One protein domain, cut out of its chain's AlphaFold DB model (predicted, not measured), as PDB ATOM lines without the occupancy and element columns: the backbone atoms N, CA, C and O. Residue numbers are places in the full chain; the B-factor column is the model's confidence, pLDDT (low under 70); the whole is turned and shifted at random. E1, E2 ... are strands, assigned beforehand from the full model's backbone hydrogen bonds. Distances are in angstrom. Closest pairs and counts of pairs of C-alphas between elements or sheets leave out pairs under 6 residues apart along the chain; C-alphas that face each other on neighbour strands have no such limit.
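What this domain is: This is residues 92 to 182 of the 182 residues of an uncharacterized protein of Desulfobacula sp. GWF2_41_7 (UniProt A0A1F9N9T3). What shape does the chain make? From E1 to E6 it winds in flattened, stacked turns, a short solenoid whose successive strands alternate between two walls, E2 E4 E6 on one side and E1 E3 E5 on the other. At the end of the stack the long strand E7 folds back beside E6, and the small hairpin E8 E9 packs through E8 on E5 and E6. What is it made of? The printed part has 91 residues with nine named strands, E1 to E9 in chain order, and no named helix; the class is all strand, though under half of the residues, 43, are in named elements. The sheets are E2 E4 E6 E7, mixed, E1 E3 E5, parallel, and E8 E9, antiparallel; the whole is compact, with a radius of gyration of the C-alphas of 12.2 A and spans of 37 by 28 by 17 A.

How they stand to each other: How is the largest sheet paired? E4, residues 118 to 121, is parallel to E2, residues 100 to 103, with N 101 and O 118 at 2.9 A, and to E6, residues 135 to 142, with N 121 and O 137 at 2.9 A. E6 and E7, residues 147 to 156, form an antiparallel hairpin at 154 degrees, with N 138 and O 151 at 2.9 A. What stands across from it? E3, residues 109 to 112, is parallel to E1, residues 92 to 94, with N 94 and O 111 at 2.8 A, and to E5, residues 127 to 130, with N 110 and O 127 at 2.9 A. The closest C-alphas of E2 and E3 are those of Ala 103 and Ser 110, 5.2 A apart. Where is the last hairpin? E8, residues 171 to 173, is antiparallel to E9, residues 179 to 181, with N 180 and O 172 at 2.9 A. The closest C-alphas of E5 and E8 are those of Lys 127 and Lys 172, 4.8 A apart; E5 and E9 are apart.

Where its parts are: Where do the first and last strands lie? E1 begins at C-alpha 92, (396.929, 237.168, 240.704), and E9 ends at C-alpha 181, (413.662, 229.248, 239.655). Which strands are long? E7 measures 29.5 A from first to last C-alpha, beginning at (404.440, 223.350, 260.135), and E6 measures 21.7 A.

The domain as a whole: How far does it reach? The two C-alphas farthest apart, those of Gly 96 and Thr 144, are 39.3 A from each other. Which link is long? E7 to E8 is, with 14 residues; within it residues 165 to 166 pair, parallel, with residues 155 to 156 of E7. Is anything cut or uncertain? The printed part has no cut, and no printed residue is under 70 in pLDDT.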
ATOM      1  N   SER A  92     397.011 235.736 240.403       82.06
ATOM      2  CA  SER A  92     396.929 237.168 240.704       82.06
ATOM      3  C   SER A  92     397.991 237.929 239.923       82.06
ATOM      4  O   SER A  92     399.143 237.499 239.857       82.06
ATOM      5  N   SER A  93     397.626 239.075 239.346       83.12
ATOM      6  CA  SER A  93     398.568 239.934 238.629       83.12
ATOM      7  C   SER A  93     398.300 241.405 238.918       83.12
ATOM      8  O   SER A  93     397.166 241.859 238.797       83.12
ATOM      9  N   ALA A  94     399.356 242.149 239.237       79.12
ATOM     10  CA  ALA A  94     399.350 243.597 239.380       79.12
ATOM     11  C   ALA A  94     400.468 244.220 238.531       79.12
ATOM     12  O   ALA A  94     401.552 243.654 238.367       79.12
ATOM     13  N   THR A  95     400.182 245.388 237.967       79.06
ATOM     14  CA  THR A  95     401.079 246.137 237.078       79.06
ATOM     15  C   THR A  95     401.134 247.594 237.521       79.06
ATOM     16  O   THR A  95     400.171 248.084 238.109       79.06
ATOM     17  N   GLY A  96     402.209 248.307 237.185       70.25
ATOM     18  CA  GLY A  96     402.405 249.711 237.570       70.25
ATOM     19  C   GLY A  96     403.430 249.874 238.693       70.25
ATOM     20  O   GLY A  96     403.759 248.916 239.383       70.25
ATOM     21  N   TYR A  97     403.978 251.079 238.847       76.44
ATOM     22  CA  TYR A  97     405.029 251.365 239.830       76.44
ATOM     23  C   TYR A  97     404.536 251.125 241.265       76.44
ATOM     24  O   TYR A  97     403.410 251.493 241.597       76.44
ATOM     25  N   SER A  98     405.363 250.491 242.102       80.69
ATOM     26  CA  SER A  98     405.022 250.131 243.489       80.69
ATOM     27  C   SER A  98     403.738 249.299 243.634       80.69
ATOM     28  O   SER A  98     403.041 249.373 244.644       80.69
ATOM     29  N   SER A  99     403.400 248.493 242.623       74.94
ATOM     30  CA  SER A  99     402.220 247.625 242.659       74.94
ATOM     31  C   SER A  99     402.369 246.478 243.666       74.94
ATOM     32  O   SER A  99     403.464 245.935 243.816       74.94
ATOM     33  N   ALA A 100     401.260 246.026 244.253       80.56
ATOM     34  CA  ALA A 100     401.206 244.832 245.094       80.56
ATOM     35  C   ALA A 100     400.281 243.760 244.487       80.56
ATOM     36  O   ALA A 100     399.174 244.077 244.054       80.56
ATOM     37  N   SER A 101     400.711 242.496 244.472       84.38
ATOM     38  CA  SER A 101     399.890 241.340 244.075       84.38
ATOM     39  C   SER A 101     399.883 240.287 245.179       84.38
ATOM     40  O   SER A 101     400.913 240.012 245.790       84.38
ATOM     41  N   SER A 102     398.725 239.669 245.413       85.19
ATOM     42  CA  SER A 102     398.586 238.554 246.346       85.19
ATOM     43  C   SER A 102     397.695 237.464 245.759       85.19
ATOM     44  O   SER A 102     396.635 237.779 245.213       85.19
ATOM     45  N   ALA A 103     398.137 236.207 245.837       83.88
ATOM     46  CA  ALA A 103     397.364 235.024 245.467       83.88
ATOM     47  C   ALA A 103     397.266 234.056 246.654       83.88
ATOM     48  O   ALA A 103     398.213 233.907 247.432       83.88
ATOM     49  N   THR A 104     396.115 233.397 246.787       80.69
ATOM     50  CA  THR A 104     395.849 232.419 247.847       80.69
ATOM     51  C   THR A 104     395.340 231.111 247.239       80.69
ATOM     52  O   THR A 104     394.720 231.117 246.174       80.69
ATOM     53  N   GLY A 105     395.594 229.988 247.913       77.81
ATOM     54  CA  GLY A 105     395.244 228.646 247.429       77.81
ATOM     55  C   GLY A 105     396.435 227.873 246.867       77.81
ATOM     56  O   GLY A 105     397.457 228.452 246.484       77.81
ATOM     57  N   ASP A 106     396.329 226.547 246.869       79.81
ATOM     58  CA  ASP A 106     397.458 225.672 246.559       79.81
ATOM     59  C   ASP A 106     397.831 225.741 245.079       79.81
ATOM     60  O   ASP A 106     396.980 225.779 244.202       79.81
ATOM     61  N   SER A 107     399.127 225.735 244.781       83.88
ATOM     62  CA  SER A 107     399.691 225.890 243.435       83.88
ATOM     63  C   SER A 107     399.323 227.213 242.750       83.88
ATOM     64  O   SER A 107     399.281 227.287 241.521       83.88
ATOM     65  N   SER A 108     399.062 228.265 243.530       86.62
ATOM     66  CA  SER A 108     398.726 229.590 242.999       86.62
ATOM     67  C   SER A 108     399.930 230.320 242.385       86.62
ATOM     68  O   SER A 108     401.091 229.972 242.616       86.62
ATOM     69  N   ALA A 109     399.666 231.361 241.594       87.75
ATOM     70  CA  ALA A 109     400.688 232.222 241.003       87.75
ATOM     71  C   ALA A 109     400.393 233.706 241.274       87.75
ATOM     72  O   ALA A 109     399.340 234.209 240.886       87.75
ATOM     73  N   SER A 110     401.326 234.433 241.893       89.69
ATOM     74  CA  SER A 110     401.239 235.889 242.090       89.69
ATOM     75  C   SER A 110     402.310 236.622 241.278       89.69
ATOM     76  O   SER A 110     403.477 236.248 241.290       89.69
ATOM     77  N   SER A 111     401.929 237.673 240.553       91.06
ATOM     78  CA  SER A 111     402.841 238.451 239.709       91.06
ATOM     79  C   SER A 111     402.652 239.940 239.954       91.06
ATOM     80  O   SER A 111     401.596 240.481 239.644       91.06
ATOM     81  N   ALA A 112     403.685 240.635 240.417       89.62
ATOM     82  CA  ALA A 112     403.705 242.096 240.451       89.62
ATOM     83  C   ALA A 112     404.856 242.591 239.569       89.62
ATOM     84  O   ALA A 112     406.009 242.347 239.880       89.62
ATOM     85  N   THR A 113     404.590 243.208 238.417       88.44
ATOM     86  CA  THR A 113     405.664 243.484 237.430       88.44
ATOM     87  C   THR A 113     406.222 244.904 237.486       88.44
ATOM     88  O   THR A 113     407.028 245.275 236.638       88.44
ATOM     89  N   GLY A 114     405.758 245.727 238.424       84.25
ATOM     90  CA  GLY A 114     406.244 247.091 238.606       84.25
ATOM     91  C   GLY A 114     407.631 247.179 239.233       84.25
ATOM     92  O   GLY A 114     408.052 246.286 239.963       84.25
ATOM     93  N   ASP A 115     408.314 248.301 239.033       85.81
ATOM     94  CA  ASP A 115     409.480 248.622 239.857       85.81
ATOM     95  C   ASP A 115     409.040 248.869 241.308       85.81
ATOM     96  O   ASP A 115     407.962 249.413 241.568       85.81
ATOM     97  N   SER A 116     409.854 248.408 242.257       87.38
ATOM     98  CA  SER A 116     409.556 248.398 243.692       87.38
ATOM     99  C   SER A 116     408.235 247.712 244.048       87.38
ATOM    100  O   SER A 116     407.557 248.091 245.001       87.38
ATOM    101  N   SER A 117     407.843 246.708 243.261       86.50
ATOM    102  CA  SER A 117     406.616 245.946 243.485       86.50
ATOM    103  C   SER A 117     406.756 244.867 244.562       86.50
ATOM    104  O   SER A 117     407.840 244.315 244.748       86.50
ATOM    105  N   ALA A 118     405.640 244.485 245.179       89.00
ATOM    106  CA  ALA A 118     405.568 243.370 246.122       89.00
ATOM    107  C   ALA A 118     404.632 242.269 245.603       89.00
ATOM    108  O   ALA A 118     403.514 242.547 245.165       89.00
ATOM    109  N   SER A 119     405.053 241.007 245.666       91.12
ATOM    110  CA  SER A 119     404.217 239.861 245.290       91.12
ATOM    111  C   SER A 119     404.213 238.799 246.386       91.12
ATOM    112  O   SER A 119     405.260 238.425 246.901       91.12
ATOM    113  N   SER A 120     403.041 238.286 246.750       91.50
ATOM    114  CA  SER A 120     402.923 237.230 247.760       91.50
ATOM    115  C   SER A 120     402.039 236.089 247.279       91.50
ATOM    116  O   SER A 120     400.919 236.339 246.832       91.50
ATOM    117  N   ALA A 121     402.478 234.846 247.443       89.50
ATOM    118  CA  ALA A 121     401.615 233.685 247.259       89.50
ATOM    119  C   ALA A 121     401.671 232.782 248.496       89.50
ATOM    120  O   ALA A 121     402.731 232.274 248.868       89.50
ATOM    121  N   THR A 122     400.530 232.630 249.170       87.62
ATOM    122  CA  THR A 122     400.465 232.022 250.511       87.62
ATOM    123  C   THR A 122     399.983 230.573 250.530       87.62
ATOM    124  O   THR A 122     399.974 229.964 251.596       87.62
ATOM    125  N   GLY A 123     399.602 230.000 249.385       84.19
ATOM    126  CA  GLY A 123     399.287 228.570 249.290       84.19
ATOM    127  C   GLY A 123     400.516 227.697 249.033       84.19
ATOM    128  O   GLY A 123     401.559 228.186 248.590       84.19
ATOM    129  N   TYR A 124     400.397 226.390 249.259       82.31
ATOM    130  CA  TYR A 124     401.510 225.458 249.069       82.31
ATOM    131  C   TYR A 124     401.865 225.289 247.594       82.31
ATOM    132  O   TYR A 124     400.995 225.358 246.737       82.31
ATOM    133  N   ASN A 125     403.139 225.044 247.273       85.06
ATOM    134  CA  ASN A 125     403.627 224.910 245.886       85.06
ATOM    135  C   ASN A 125     403.331 226.125 244.985       85.06
ATOM    136  O   ASN A 125     403.324 226.005 243.756       85.06
ATOM    137  N   SER A 126     403.085 227.291 245.584       90.88
ATOM    138  CA  SER A 126     402.799 228.510 244.836       90.88
ATOM    139  C   SER A 126     404.061 229.129 244.239       90.88
ATOM    140  O   SER A 126     405.191 228.813 244.625       90.88
ATOM    141  N   LYS A 127     403.851 230.030 243.280       94.19
ATOM    142  CA  LYS A 127     404.904 230.754 242.571       94.19
ATOM    143  C   LYS A 127     404.684 232.251 242.697       94.19
ATOM    144  O   LYS A 127     403.548 232.722 242.666       94.19
ATOM    145  N   ALA A 128     405.771 233.001 242.793       94.25
ATOM    146  CA  ALA A 128     405.721 234.455 242.842       94.25
ATOM    147  C   ALA A 128     406.815 235.068 241.970       94.25
ATOM    148  O   ALA A 128     407.884 234.476 241.796       94.25
ATOM    149  N   ARG A 129     406.547 236.261 241.433       94.50
ATOM    150  CA  ARG A 129     407.560 237.120 240.809       94.50
ATOM    151  C   ARG A 129     407.282 238.593 241.080       94.50
ATOM    152  O   ARG A 129     406.123 239.014 241.117       94.50
ATOM    153  N   ALA A 130     408.355 239.367 241.192       93.69
ATOM    154  CA  ALA A 130     408.318 240.817 241.339       93.69
ATOM    155  C   ALA A 130     409.175 241.508 240.260       93.69
ATOM    156  O   ALA A 130     410.090 240.892 239.701       93.69
ATOM    157  N   GLY A 131     408.890 242.778 239.962       89.62
ATOM    158  CA  GLY A 131     409.743 243.636 239.133       89.62
ATOM    159  C   GLY A 131     411.036 244.045 239.848       89.62
ATOM    160  O   GLY A 131     411.403 243.461 240.868       89.62
ATOM    161  N   LYS A 132     411.784 245.011 239.305       92.50
ATOM    162  CA  LYS A 132     413.094 245.404 239.863       92.50
ATOM    163  C   LYS A 132     412.931 246.095 241.212       92.50
ATOM    164  O   LYS A 132     411.957 246.813 241.410       92.50
ATOM    165  N   TYR A 133     413.899 245.923 242.114       90.50
ATOM    166  CA  TYR A 133     413.885 246.526 243.459       90.50
ATOM    167  C   TYR A 133     412.645 246.159 244.286       90.50
ATOM    168  O   TYR A 133     412.228 246.921 245.157       90.50
ATOM    169  N   GLY A 134     412.015 245.033 243.957       90.44
ATOM    170  CA  GLY A 134     410.799 244.551 244.585       90.44
ATOM    171  C   GLY A 134     411.077 243.485 245.636       90.44
ATOM    172  O   GLY A 134     412.216 243.254 246.044       90.44
ATOM    173  N   CYS A 135     410.020 242.801 246.059       92.75
ATOM    174  CA  CYS A 135     410.124 241.647 246.939       92.75
ATOM    175  C   CYS A 135     409.059 240.596 246.630       92.75
ATOM    176  O   CYS A 135     407.969 240.901 246.133       92.75
ATOM    177  N   ILE A 136     409.380 239.344 246.947       95.31
ATOM    178  CA  ILE A 136     408.435 238.236 246.906       95.31
ATOM    179  C   ILE A 136     408.325 237.549 248.265       95.31
ATOM    180  O   ILE A 136     409.313 237.459 248.993       95.31
ATOM    181  N   ALA A 137     407.138 237.029 248.579       95.31
ATOM    182  CA  ALA A 137     406.877 236.190 249.745       95.31
ATOM    183  C   ALA A 137     406.161 234.896 249.332       95.31
ATOM    184  O   ALA A 137     405.144 234.931 248.636       95.31
ATOM    185  N   LEU A 138     406.685 233.751 249.766       93.38
ATOM    186  CA  LEU A 138     406.172 232.428 249.416       93.38
ATOM    187  C   LEU A 138     406.000 231.555 250.651       93.38
ATOM    188  O   LEU A 138     406.875 231.527 251.518       93.38
ATOM    189  N   ALA A 139     404.887 230.828 250.715       92.19
ATOM    190  CA  ALA A 139     404.649 229.819 251.739       92.19
ATOM    191  C   ALA A 139     405.138 228.431 251.296       92.19
ATOM    192  O   ALA A 139     405.032 228.054 250.126       92.19
ATOM    193  N   PHE A 140     405.638 227.644 252.246       91.50
ATOM    194  CA  PHE A 140     405.945 226.227 252.065       91.50
ATOM    195  C   PHE A 140     405.616 225.428 253.328       91.50
ATOM    196  O   PHE A 140     405.448 225.985 254.413       91.50
ATOM    197  N   TYR A 141     405.513 224.107 253.183       88.25
ATOM    198  CA  TYR A 141     405.334 223.205 254.317       88.25
ATOM    199  C   TYR A 141     406.670 222.575 254.702       88.25
ATOM    200  O   TYR A 141     407.231 221.783 253.940       88.25
ATOM    201  N   ASN A 142     407.159 222.890 255.898       87.12
ATOM    202  CA  ASN A 142     408.338 222.252 256.460       87.12
ATOM    203  C   ASN A 142     407.932 220.882 257.022       87.12
ATOM    204  O   ASN A 142     407.342 220.778 258.099       87.12
ATOM    205  N   LYS A 143     408.237 219.819 256.269       84.94
ATOM    206  CA  LYS A 143     407.888 218.438 256.642       84.94
ATOM    207  C   LYS A 143     408.618 217.955 257.896       84.94
ATOM    208  O   LYS A 143     408.071 217.132 258.618       84.94
ATOM    209  N   THR A 144     409.825 218.459 258.148       87.31
ATOM    210  CA  THR A 144     410.646 218.068 259.301       87.31
ATOM    211  C   THR A 144     410.030 218.563 260.603       87.31
ATOM    212  O   THR A 144     409.978 217.831 261.585       87.31
ATOM    213  N   GLU A 145     409.528 219.796 260.601       88.56
ATOM    214  CA  GLU A 145     408.958 220.446 261.787       88.56
ATOM    215  C   GLU A 145     407.424 220.453 261.790       88.56
ATOM    216  O   GLU A 145     406.806 221.028 262.684       88.56
ATOM    217  N   ASN A 146     406.816 219.800 260.796       87.75
ATOM    218  CA  ASN A 146     405.376 219.638 260.621       87.75
ATOM    219  C   ASN A 146     404.590 220.956 260.760       87.75
ATOM    220  O   ASN A 146     403.595 221.027 261.484       87.75
ATOM    221  N   ARG A 147     405.056 222.015 260.086       88.25
ATOM    222  CA  ARG A 147     404.440 223.350 260.135       88.25
ATOM    223  C   ARG A 147     404.552 224.101 258.810       88.25
ATOM    224  O   ARG A 147     405.448 223.845 258.006       88.25
ATOM    225  N   ALA A 148     403.662 225.071 258.619       88.19
ATOM    226  CA  ALA A 148     403.748 226.032 257.526       88.19
ATOM    227  C   ALA A 148     404.760 227.135 257.859       88.19
ATOM    228  O   ALA A 148     404.764 227.673 258.966       88.19
ATOM    229  N   GLU A 149     405.593 227.495 256.888       90.56
ATOM    230  CA  GLU A 149     406.553 228.590 256.987       90.56
ATOM    231  C   GLU A 149     406.475 229.489 255.756       90.56
ATOM    232  O   GLU A 149     406.015 229.082 254.689       90.56
ATOM    233  N   MET A 150     406.957 230.720 255.904       91.44
ATOM    234  CA  MET A 150     407.064 231.681 254.815       91.44
ATOM    235  C   MET A 150     408.515 232.123 254.656       91.44
ATOM    236  O   MET A 150     409.274 232.217 255.627       91.44
ATOM    237  N   ARG A 151     408.905 232.391 253.413       94.62
ATOM    238  CA  ARG A 151     410.185 233.008 253.078       94.62
ATOM    239  C   ARG A 151     409.936 234.234 252.230       94.62
ATOM    240  O   ARG A 151     409.054 234.231 251.373       94.62
ATOM    241  N   CYS A 152     410.743 235.255 252.474       92.88
ATOM    242  CA  CYS A 152     410.708 236.508 251.745       92.88
ATOM    243  C   CYS A 152     412.088 236.767 251.149       92.88
ATOM    244  O   CYS A 152     413.096 236.466 251.788       92.88
ATOM    245  N   ALA A 153     412.128 237.323 249.946       94.50
ATOM    246  CA  ALA A 153     413.367 237.727 249.302       94.50
ATOM    247  C   ALA A 153     413.146 238.956 248.423       94.50
ATOM    248  O   ALA A 153     412.058 239.174 247.888       94.50
ATOM    249  N   GLU A 154     414.194 239.758 248.280       94.06
ATOM    250  CA  GLU A 154     414.208 240.925 247.403       94.06
ATOM    251  C   GLU A 154     414.546 240.527 245.964       94.06
ATOM    252  O   GLU A 154     415.304 239.582 245.732       94.06
ATOM    253  N   THR A 155     414.029 241.286 245.000       91.12
ATOM    254  CA  THR A 155     414.412 241.182 243.590       91.12
ATOM    255  C   THR A 155     415.396 242.288 243.205       91.12
ATOM    256  O   THR A 155     415.142 243.483 243.386       91.12
ATOM    257  N   GLY A 156     416.543 241.889 242.662       87.19
ATOM    258  CA  GLY A 156     417.608 242.766 242.187       87.19
ATOM    259  C   GLY A 156     417.395 243.241 240.753       87.19
ATOM    260  O   GLY A 156     416.573 242.711 240.004       87.19
ATOM    261  N   CYS A 157     418.144 244.271 240.355       82.00
ATOM    262  CA  CYS A 157     418.145 244.775 238.978       82.00
ATOM    263  C   CYS A 157     419.064 243.978 238.034       82.00
ATOM    264  O   CYS A 157     418.975 244.167 236.819       82.00
ATOM    265  N   GLY A 158     419.925 243.118 238.592       74.81
ATOM    266  CA  GLY A 158     420.881 242.278 237.874       74.81
ATOM    267  C   GLY A 158     420.435 240.822 237.708       74.81
ATOM    268  O   GLY A 158     419.275 240.463 237.899       74.81
ATOM    269  N   ASP A 159     421.393 239.972 237.358       76.38
ATOM    270  CA  ASP A 159     421.241 238.530 237.130       76.38
ATOM    271  C   ASP A 159     421.271 237.681 238.418       76.38
ATOM    272  O   ASP A 159     421.349 236.455 238.347       76.38
ATOM    273  N   GLY A 160     421.185 238.319 239.589       74.44
ATOM    274  CA  GLY A 160     421.277 237.686 240.907       74.44
ATOM    275  C   GLY A 160     422.699 237.593 241.474       74.44
ATOM    276  O   GLY A 160     422.900 237.043 242.555       74.44
ATOM    277  N   SER A 161     423.693 238.162 240.785       78.19
ATOM    278  CA  SER A 161     425.065 238.316 241.299       78.19
ATOM    279  C   SER A 161     425.168 239.193 242.556       78.19
ATOM    280  O   SER A 161     426.151 239.106 243.289       78.19
ATOM    281  N   ASP A 162     424.145 239.999 242.841       80.81
ATOM    282  CA  ASP A 162     424.001 240.836 244.037       80.81
ATOM    283  C   ASP A 162     423.433 240.079 245.255       80.81
ATOM    284  O   ASP A 162     423.171 240.686 246.294       80.81
ATOM    285  N   GLY A 163     423.235 238.761 245.142       85.19
ATOM    286  CA  GLY A 163     422.625 237.930 246.182       85.19
ATOM    287  C   GLY A 163     421.106 238.095 246.288       85.19
ATOM    288  O   GLY A 163     420.497 237.539 247.202       85.19
ATOM    289  N   LYS A 164     420.487 238.844 245.367       92.38
ATOM    290  CA  LYS A 164     419.035 239.007 245.268       92.38
ATOM    291  C   LYS A 164     418.464 238.082 244.200       92.38
ATOM    292  O   LYS A 164     419.173 237.540 243.357       92.38
ATOM    293  N   LEU A 165     417.149 237.907 244.222       94.06
ATOM    294  CA  LEU A 165     416.460 237.169 243.172       94.06
ATOM    295  C   LEU A 165     416.435 237.980 241.876       94.06
ATOM    296  O   LEU A 165     416.360 239.209 241.898       94.06
ATOM    297  N   LYS A 166     416.438 237.304 240.729       94.38
ATOM    298  CA  LYS A 166     416.299 237.969 239.429       94.38
ATOM    299  C   LYS A 166     414.909 238.594 239.327       94.38
ATOM    300  O   LYS A 166     413.897 237.917 239.526       94.38
ATOM    301  N   ALA A 167     414.844 239.878 238.987       92.69
ATOM    302  CA  ALA A 167     413.571 240.518 238.674       92.69
ATOM    303  C   ALA A 167     412.881 239.832 237.486       92.69
ATOM    304  O   ALA A 167     413.531 239.329 236.572       92.69
ATOM    305  N   MET A 168     411.547 239.861 237.482       91.19
ATOM    306  CA  MET A 168     410.688 239.287 236.436       91.19
ATOM    307  C   MET A 168     410.805 237.763 236.248       91.19
ATOM    308  O   MET A 168     410.174 237.218 235.337       91.19
ATOM    309  N   THR A 169     411.509 237.070 237.146       94.44
ATOM    310  CA  THR A 169     411.668 235.610 237.160       94.44
ATOM    311  C   THR A 169     410.728 234.965 238.172       94.44
ATOM    312  O   THR A 169     410.505 235.498 239.259       94.44
ATOM    313  N   TRP A 170     410.157 233.817 237.810       94.62
ATOM    314  CA  TRP A 170     409.296 233.043 238.696       94.62
ATOM    315  C   TRP A 170     410.119 232.212 239.667       94.62
ATOM    316  O   TRP A 170     411.001 231.460 239.260       94.62
ATOM    317  N   TYR A 171     409.761 232.302 240.944       95.81
ATOM    318  CA  TYR A 171     410.344 231.483 241.992       95.81
ATOM    319  C   TYR A 171     409.274 230.664 242.704       95.81
ATOM    320  O   TYR A 171     408.126 231.094 242.837       95.81
ATOM    321  N   LYS A 172     409.683 229.492 243.186       94.88
ATOM    322  CA  LYS A 172     408.971 228.671 244.171       94.88
ATOM    323  C   LYS A 172     409.931 228.295 245.302       94.88
ATOM    324  O   LYS A 172     411.136 228.508 245.180       94.88
ATOM    325  N   LEU A 173     409.409 227.720 246.381       94.69
ATOM    326  CA  LEU A 173     410.233 227.166 247.457       94.69
ATOM    327  C   LEU A 173     410.403 225.653 247.294       94.69
ATOM    328  O   LEU A 173     409.461 224.955 246.912       94.69
ATOM    329  N   ASP A 174     411.606 225.153 247.571       91.94
ATOM    330  CA  ASP A 174     411.862 223.721 247.722       91.94
ATOM    331  C   ASP A 174     411.391 223.196 249.100       91.94
ATOM    332  O   ASP A 174     410.861 223.936 249.933       91.94
ATOM    333  N   ASN A 175     411.592 221.901 249.368       88.00
ATOM    334  CA  ASN A 175     411.192 221.282 250.642       88.00
ATOM    335  C   ASN A 175     411.964 221.815 251.867       88.00
ATOM    336  O   ASN A 175     411.538 221.567 252.994       88.00
ATOM    337  N   ALA A 176     413.094 222.492 251.658       89.44
ATOM    338  CA  ALA A 176     413.895 223.123 252.703       89.44
ATOM    339  C   ALA A 176     413.583 224.627 252.852       89.44
ATOM    340  O   ALA A 176     414.106 225.278 253.756       89.44
ATOM    341  N   GLY A 177     412.711 225.178 252.003       90.19
ATOM    342  CA  GLY A 177     412.373 226.596 251.997       90.19
ATOM    343  C   GLY A 177     413.395 227.465 251.266       90.19
ATOM    344  O   GLY A 177     413.474 228.657 251.551       90.19
ATOM    345  N   ASN A 178     414.186 226.914 250.344       93.75
ATOM    346  CA  ASN A 178     415.062 227.710 249.485       93.75
ATOM    347  C   ASN A 178     414.321 228.151 248.224       93.75
ATOM    348  O   ASN A 178     413.557 227.381 247.638       93.75
ATOM    349  N   PHE A 179     414.584 229.379 247.781       94.44
ATOM    350  CA  PHE A 179     414.074 229.883 246.511       94.44
ATOM    351  C   PHE A 179     414.745 229.164 245.340       94.44
ATOM    352  O   PHE A 179     415.969 229.149 245.228       94.44
ATOM    353  N   ILE A 180     413.929 228.609 244.448       95.31
ATOM    354  CA  ILE A 180     414.362 227.982 243.199       95.31
ATOM    355  C   ILE A 180     413.585 228.575 242.024       95.31
ATOM    356  O   ILE A 180     412.387 228.853 242.138       95.31
ATOM    357  N   GLU A 181     414.276 228.784 240.903       93.75
ATOM    358  CA  GLU A 181     413.662 229.248 239.655       93.75
ATOM    359  C   GLU A 181     412.702 228.177 239.110       93.75
ATOM    360  O   GLU A 181     412.929 226.972 239.278       93.75
ATOM    361  N   TYR A 182     411.600 228.621 238.501       85.50
ATOM    362  CA  TYR A 182     410.586 227.770 237.872       85.50
ATOM    363  C   TYR A 182     410.538 227.971 236.359       85.50
ATOM    364  O   TYR A 182     410.477 229.146 235.926       85.50
TER     365      TYR A 182